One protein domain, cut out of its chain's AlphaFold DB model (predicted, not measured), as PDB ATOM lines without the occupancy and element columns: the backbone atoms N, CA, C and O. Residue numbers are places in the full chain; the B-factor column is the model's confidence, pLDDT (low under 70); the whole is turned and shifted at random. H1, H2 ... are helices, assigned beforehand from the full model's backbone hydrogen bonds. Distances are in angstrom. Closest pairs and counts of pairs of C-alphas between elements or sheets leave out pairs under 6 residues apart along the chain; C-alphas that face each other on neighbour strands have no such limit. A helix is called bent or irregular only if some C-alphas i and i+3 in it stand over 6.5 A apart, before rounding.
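What this domain is: This is residues 73 to 125 of the 234 residues of an uncharacterized protein of Actinobacteria bacterium HGW-Actinobacteria-6 (UniProt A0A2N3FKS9). Two helices make an open, lopsided V that lies nearly flat: the shorter H1 is one limb, and the long, bent H2 folds back from a corner at residue 90 as the other. The two limbs meet only near this corner; residues 73 to 81 of H1 and 99 to 125 of H2 stick out free. The printed part has 53 residues, with the two named helices in the order H1, H2 and no named strand; its class is all helix. It is extended, with a radius of gyration of the C-alphas of 16.5 A, and spans 53 by 23 by 6 A.

Where its parts are: H1, residues 73 to 89, begins with C-alpha 73 at (252.069, 260.487, 226.857) and is 24.4 A long. H2, residues 91 to 125, was assigned as one helix by its hydrogen bonds but is bent: C-alphas 107 and 110 are 6.8 A apart. Its arm H2a, residues 91 to 107, is 24.0 A long and begins with C-alpha 91 at (237.405, 280.066, 228.211). Its arm H2b, residues 110 to 125, is 22.1 A long and ends with C-alpha 125 at (286.088, 270.100, 222.187).

How they stand to each other: H1 and H2a form a helical hairpin and run opposite ways at a steep tilt of 41 degrees. They touch through residues 83 to 87 of H1 and 93 to 95 of H2a alone; their closest C-alphas, those of Ala 87 and Ala 94, are 5.0 A apart. H2a and H2b stand at a shallow tilt of 26 degrees. H1 and H2b are apart. In H1, H2a and H2b, every O i to N i+4 pair is within hydrogen-bond range.

The domain as a whole: The two C-alphas farthest apart, those of Ile 89 and Phe 125, are separated by 53.3 A. The printed part has no cut, and the link from H1 to H2, Ser 90, is tight. Mean pLDDT of the printed part is 88.4, and no printed residue is under 70.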
ATOM      1  N   TYR A  73     253.009 259.476 227.354       87.06
ATOM      2  CA  TYR A  73     252.069 260.487 226.857       87.06
ATOM      3  C   TYR A  73     250.807 260.606 227.713       87.06
ATOM      4  O   TYR A  73     250.039 261.548 227.540       87.06
ATOM      5  N   ARG A  74     250.595 259.697 228.675       88.12
ATOM      6  CA  ARG A  74     249.425 259.723 229.569       88.12
ATOM      7  C   ARG A  74     249.366 261.006 230.395       88.12
ATOM      8  O   ARG A  74     248.289 261.557 230.579       88.12
ATOM      9  N   VAL A  75     250.520 261.503 230.843       87.06
ATOM     10  CA  VAL A  75     250.611 262.763 231.597       87.06
ATOM     11  C   VAL A  75     250.270 263.952 230.701       87.06
ATOM     12  O   VAL A  75     249.500 264.816 231.100       87.06
ATOM     13  N   VAL A  76     250.774 263.967 229.464       88.56
ATOM     14  CA  VAL A  76     250.464 265.023 228.485       88.56
ATOM     15  C   VAL A  76     248.976 265.023 228.138       88.56
ATOM     16  O   VAL A  76     248.346 266.078 228.135       88.56
ATOM     17  N   ALA A  77     248.395 263.844 227.916       89.56
ATOM     18  CA  ALA A  77     246.970 263.686 227.650       89.56
ATOM     19  C   ALA A  77     246.111 264.148 228.837       89.56
ATOM     20  O   ALA A  77     245.114 264.834 228.631       89.56
ATOM     21  N   LEU A  78     246.515 263.834 230.072       91.81
ATOM     22  CA  LEU A  78     245.839 264.301 231.283       91.81
ATOM     23  C   LEU A  78     245.872 265.828 231.393       91.81
ATOM     24  O   LEU A  78     244.836 266.447 231.613       91.81
ATOM     25  N   VAL A  79     247.043 266.443 231.206       88.69
ATOM     26  CA  VAL A  79     247.186 267.906 231.237       88.69
ATOM     27  C   VAL A  79     246.338 268.555 230.141       88.69
ATOM     28  O   VAL A  79     245.637 269.529 230.408       88.69
ATOM     29  N   GLY A  80     246.338 267.985 228.932       89.31
ATOM     30  CA  GLY A  80     245.486 268.435 227.832       89.31
ATOM     31  C   GLY A  80     243.996 268.335 228.160       89.31
ATOM     32  O   GLY A  80     243.255 269.285 227.925       89.31
ATOM     33  N   ALA A  81     243.559 267.230 228.770       90.62
ATOM     34  CA  ALA A  81     242.174 267.046 229.201       90.62
ATOM     35  C   ALA A  81     241.767 268.055 230.286       90.62
ATOM     36  O   ALA A  81     240.684 268.630 230.210       90.62
ATOM     37  N   VAL A  82     242.645 268.333 231.257       90.25
ATOM     38  CA  VAL A  82     242.409 269.358 232.288       90.25
ATOM     39  C   VAL A  82     242.254 270.743 231.658       90.25
ATOM     40  O   VAL A  82     241.324 271.467 232.007       90.25
ATOM     41  N   TYR A  83     243.106 271.100 230.692       87.94
ATOM     42  CA  TYR A  83     242.976 272.363 229.960       87.94
ATOM     43  C   TYR A  83     241.704 272.423 229.106       87.94
ATOM     44  O   TYR A  83     241.068 273.472 229.048       87.94
ATOM     45  N   ALA A  84     241.298 271.310 228.489       88.06
ATOM     46  CA  ALA A  84     240.056 271.231 227.724       88.06
ATOM     47  C   ALA A  84     238.826 271.437 228.624       88.06
ATOM     48  O   ALA A  84     237.963 272.249 228.307       88.06
ATOM     49  N   VAL A  85     238.778 270.778 229.785       89.94
ATOM     50  CA  VAL A  85     237.711 270.978 230.780       89.94
ATOM     51  C   VAL A  85     237.717 272.416 231.309       89.94
ATOM     52  O   VAL A  85     236.663 273.041 231.402       89.94
ATOM     53  N   ALA A  86     238.891 272.986 231.589       87.62
ATOM     54  CA  ALA A  86     239.005 274.380 232.016       87.62
ATOM     55  C   ALA A  86     238.507 275.366 230.943       87.62
ATOM     56  O   ALA A  86     237.884 276.372 231.285       87.62
ATOM     57  N   ALA A  87     238.740 275.070 229.660       87.50
ATOM     58  CA  ALA A  87     238.251 275.868 228.538       87.50
ATOM     59  C   ALA A  87     236.726 275.789 228.373       87.50
ATOM     60  O   ALA A  87     236.114 276.787 228.001       87.50
ATOM     61  N   LEU A  88     236.113 274.644 228.703       90.62
ATOM     62  CA  LEU A  88     234.654 274.479 228.713       90.62
ATOM     63  C   LEU A  88     233.977 275.242 229.865       90.62
ATOM     64  O   LEU A  88     232.869 275.738 229.692       90.62
ATOM     65  N   ILE A  89     234.628 275.346 231.029       91.69
ATOM     66  CA  ILE A  89     234.072 276.032 232.211       91.69
ATOM     67  C   ILE A  89     234.316 277.546 232.150       91.69
ATOM     68  O   ILE A  89     233.451 278.340 232.515       91.69
ATOM     69  N   SER A  90     235.510 277.962 231.728       90.69
ATOM     70  CA  SER A  90     235.913 279.370 231.704       90.69
ATOM     71  C   SER A  90     236.949 279.621 230.598       90.69
ATOM     72  O   SER A  90     238.155 279.572 230.866       90.69
ATOM     73  N   PRO A  91     236.509 279.913 229.360       85.50
ATOM     74  CA  PRO A  91     237.405 280.066 228.211       85.50
ATOM     75  C   PRO A  91     238.404 281.217 228.386       85.50
ATOM     76  O   PRO A  91     239.560 281.092 227.993       85.50
ATOM     77  N   GLU A  92     238.003 282.302 229.052       87.94
ATOM     78  CA  GLU A  92     238.875 283.450 229.325       87.94
ATOM     79  C   GLU A  92     240.043 283.084 230.263       87.94
ATOM     80  O   GLU A  92     241.205 283.377 229.975       87.94
ATOM     81  N   ARG A  93     239.763 282.353 231.353       85.69
ATOM     82  CA  ARG A  93     240.792 281.899 232.306       85.69
ATOM     83  C   ARG A  93     241.703 280.844 231.692       85.69
ATOM     84  O   ARG A  93     242.911 280.882 231.922       85.69
ATOM     85  N   ALA A  94     241.142 279.927 230.903       87.88
ATOM     86  CA  ALA A  94     241.915 278.916 230.188       87.88
ATOM     87  C   ALA A  94     242.844 279.550 229.141       87.88
ATOM     88  O   ALA A  94     244.016 279.182 229.064       87.88
ATOM     89  N   GLY A  95     242.356 280.550 228.398       86.44
ATOM     90  CA  GLY A  95     243.155 281.323 227.448       86.44
ATOM     91  C   GLY A  95     244.293 282.081 228.130       86.44
ATOM     92  O   GLY A  95     245.443 281.975 227.702       86.44
ATOM     93  N   HIS A  96     244.010 282.769 229.240       91.00
ATOM     94  CA  HIS A  96     245.038 283.468 230.013       91.00
ATOM     95  C   HIS A  96     246.082 282.499 230.597       91.00
ATOM     96  O   HIS A  96     247.284 282.747 230.494       91.00
ATOM     97  N   ALA A  97     245.654 281.362 231.154       88.75
ATOM     98  CA  ALA A  97     246.558 280.327 231.657       88.75
ATOM     99  C   ALA A  97     247.451 279.745 230.547       88.75
ATOM    100  O   ALA A  97     248.660 279.612 230.740       88.75
ATOM    101  N   ALA A  98     246.885 279.470 229.367       88.44
ATOM    102  CA  ALA A  98     247.633 278.980 228.212       88.44
ATOM    103  C   ALA A  98     248.656 280.010 227.706       88.44
ATOM    104  O   ALA A  98     249.787 279.646 227.391       88.44
ATOM    105  N   LEU A  99     248.301 281.298 227.689       92.69
ATOM    106  CA  LEU A  99     249.210 282.394 227.334       92.69
ATOM    107  C   LEU A  99     250.381 282.511 228.312       92.69
ATOM    108  O   LEU A  99     251.532 282.616 227.889       92.69
ATOM    109  N   VAL A 100     250.109 282.449 229.618       92.62
ATOM    110  CA  VAL A 100     251.152 282.462 230.655       92.62
ATOM    111  C   VAL A 100     252.055 281.236 230.526       92.62
ATOM    112  O   VAL A 100     253.280 281.370 230.591       92.62
ATOM    113  N   ALA A 101     251.481 280.054 230.286       90.69
ATOM    114  CA  ALA A 101     252.239 278.830 230.055       90.69
ATOM    115  C   ALA A 101     253.127 278.942 228.807       90.69
ATOM    116  O   ALA A 101     254.320 278.654 228.881       90.69
ATOM    117  N   ALA A 102     252.585 279.434 227.688       93.12
ATOM    118  CA  ALA A 102     253.326 279.631 226.446       93.12
ATOM    119  C   ALA A 102     254.461 280.647 226.617       93.12
ATOM    120  O   ALA A 102     255.592 280.378 226.219       93.12
ATOM    121  N   LYS A 103     254.201 281.785 227.271       94.94
ATOM    122  CA  LYS A 103     255.222 282.803 227.556       94.94
ATOM    123  C   LYS A 103     256.328 282.258 228.461       94.94
ATOM    124  O   LYS A 103     257.503 282.505 228.207       94.94
ATOM    125  N   SER A 104     255.963 281.481 229.481       92.25
ATOM    126  CA  SER A 104     256.928 280.825 230.373       92.25
ATOM    127  C   SER A 104     257.768 279.796 229.615       92.25
ATOM    128  O   SER A 104     258.988 279.762 229.761       92.25
ATOM    129  N   PHE A 105     257.133 279.002 228.750       92.25
ATOM    130  CA  PHE A 105     257.813 278.023 227.908       92.25
ATOM    131  C   PHE A 105     258.786 278.693 226.933       92.25
ATOM    132  O   PHE A 105     259.946 278.297 226.873       92.25
ATOM    133  N   LEU A 106     258.362 279.754 226.238       94.56
ATOM    134  CA  LEU A 106     259.225 280.539 225.349       94.56
ATOM    135  C   LEU A 106     260.365 281.245 226.096       94.56
ATOM    136  O   LEU A 106     261.408 281.483 225.500       94.56
ATOM    137  N   GLY A 107     260.205 281.553 227.385       90.75
ATOM    138  CA  GLY A 107     261.294 282.076 228.212       90.75
ATOM    139  C   GLY A 107     262.386 281.038 228.497       90.75
ATOM    140  O   GLY A 107     263.569 281.372 228.525       90.75
ATOM    141  N   VAL A 108     262.010 279.767 228.678       89.31
ATOM    142  CA  VAL A 108     262.945 278.683 229.037       89.31
ATOM    143  C   VAL A 108     263.485 277.942 227.806       89.31
ATOM    144  O   VAL A 108     264.620 277.464 227.825       89.31
ATOM    145  N   ALA A 109     262.719 277.862 226.716       92.12
ATOM    146  CA  ALA A 109     263.091 277.116 225.514       92.12
ATOM    147  C   ALA A 109     264.445 277.544 224.901       92.12
ATOM    148  O   ALA A 109     265.256 276.656 224.627       92.12
ATOM    149  N   PRO A 110     264.777 278.845 224.755       91.19
ATOM    150  CA  PRO A 110     266.085 279.270 224.255       91.19
ATOM    151  C   PRO A 110     267.240 278.806 225.149       91.19
ATOM    152  O   PRO A 110     268.280 278.394 224.642       91.19
ATOM    153  N   ILE A 111     267.043 278.812 226.473       86.94
ATOM    154  CA  ILE A 111     268.038 278.343 227.449       86.94
ATOM    155  C   ILE A 111     268.296 276.850 227.244       86.94
ATOM    156  O   ILE A 111     269.445 276.419 227.205       86.94
ATOM    157  N   ILE A 112     267.230 276.064 227.064       87.44
ATOM    158  CA  ILE A 112     267.330 274.626 226.792       87.44
ATOM    159  C   ILE A 112     268.123 274.379 225.502       87.44
ATOM    160  O   ILE A 112     269.074 273.597 225.513       87.44
ATOM    161  N   VAL A 113     267.774 275.061 224.407       90.75
ATOM    162  CA  VAL A 113     268.458 274.903 223.111       90.75
ATOM    163  C   VAL A 113     269.937 275.280 223.215       90.75
ATOM    164  O   VAL A 113     270.795 274.505 222.791       90.75
ATOM    165  N   ALA A 114     270.251 276.424 223.827       88.44
ATOM    166  CA  ALA A 114     271.626 276.879 224.018       88.44
ATOM    167  C   ALA A 114     272.453 275.883 224.844       88.44
ATOM    168  O   ALA A 114     273.606 275.608 224.516       88.44
ATOM    169  N   VAL A 115     271.854 275.290 225.878       83.56
ATOM    170  CA  VAL A 115     272.509 274.273 226.705       83.56
ATOM    171  C   VAL A 115     272.806 273.017 225.904       83.56
ATOM    172  O   VAL A 115     273.927 272.526 225.961       83.56
ATOM    173  N   PHE A 116     271.841 272.488 225.151       86.44
ATOM    174  CA  PHE A 116     272.084 271.294 224.341       86.44
ATOM    175  C   PHE A 116     273.141 271.543 223.260       86.44
ATOM    176  O   PHE A 116     273.988 270.680 223.033       86.44
ATOM    177  N   ALA A 117     273.156 272.737 222.662       89.25
ATOM    178  CA  ALA A 117     274.211 273.144 221.740       89.25
ATOM    179  C   ALA A 117     275.586 273.199 222.431       89.25
ATOM    180  O   ALA A 117     276.552 272.629 221.924       89.25
ATOM    181  N   ALA A 118     275.672 273.811 223.616       83.44
ATOM    182  CA  ALA A 118     276.902 273.865 224.404       83.44
ATOM    183  C   ALA A 118     277.374 272.471 224.847       83.44
ATOM    184  O   ALA A 118     278.565 272.184 224.786       83.44
ATOM    185  N   LEU A 119     276.459 271.578 225.238       83.00
ATOM    186  CA  LEU A 119     276.774 270.184 225.562       83.00
ATOM    187  C   LEU A 119     277.350 269.446 224.351       83.00
ATOM    188  O   LEU A 119     278.347 268.740 224.489       83.00
ATOM    189  N   GLY A 120     276.761 269.642 223.168       84.62
ATOM    190  CA  GLY A 120     277.306 269.120 221.916       84.62
ATOM    191  C   GLY A 120     278.710 269.656 221.633       84.62
ATOM    192  O   GLY A 120     279.606 268.890 221.286       84.62
ATOM    193  N   LEU A 121     278.939 270.951 221.870       86.00
ATOM    194  CA  LEU A 121     280.253 271.571 221.702       86.00
ATOM    195  C   LEU A 121     281.287 270.994 222.678       86.00
ATOM    196  O   LEU A 121     282.380 270.620 222.267       86.00
ATOM    197  N   VAL A 122     280.925 270.857 223.954       78.69
ATOM    198  CA  VAL A 122     281.762 270.235 224.990       78.69
ATOM    199  C   VAL A 122     282.131 268.804 224.600       78.69
ATOM    200  O   VAL A 122     283.283 268.419 224.770       78.69
ATOM    201  N   GLN A 123     281.211 268.026 224.023       78.06
ATOM    202  CA  GLN A 123     281.523 266.667 223.569       78.06
ATOM    203  C   GLN A 123     282.591 266.621 222.469       78.06
ATOM    204  O   GLN A 123     283.374 265.674 222.434       78.06
ATOM    205  N   VAL A 124     282.628 267.628 221.594       84.12
ATOM    206  CA  VAL A 124     283.595 267.705 220.488       84.12
ATOM    207  C   VAL A 124     284.930 268.304 220.941       84.12
ATOM    208  O   VAL A 124     285.983 267.830 220.526       84.12
ATOM    209  N   PHE A 125     284.899 269.334 221.793       80.44
ATOM    210  CA  PHE A 125     286.088 270.100 222.187       80.44
ATOM    211  C   PHE A 125     286.814 269.548 223.418       80.44
ATOM    212  O   PHE A 125     288.013 269.785 223.572       80.44
TER     213      PHE A 125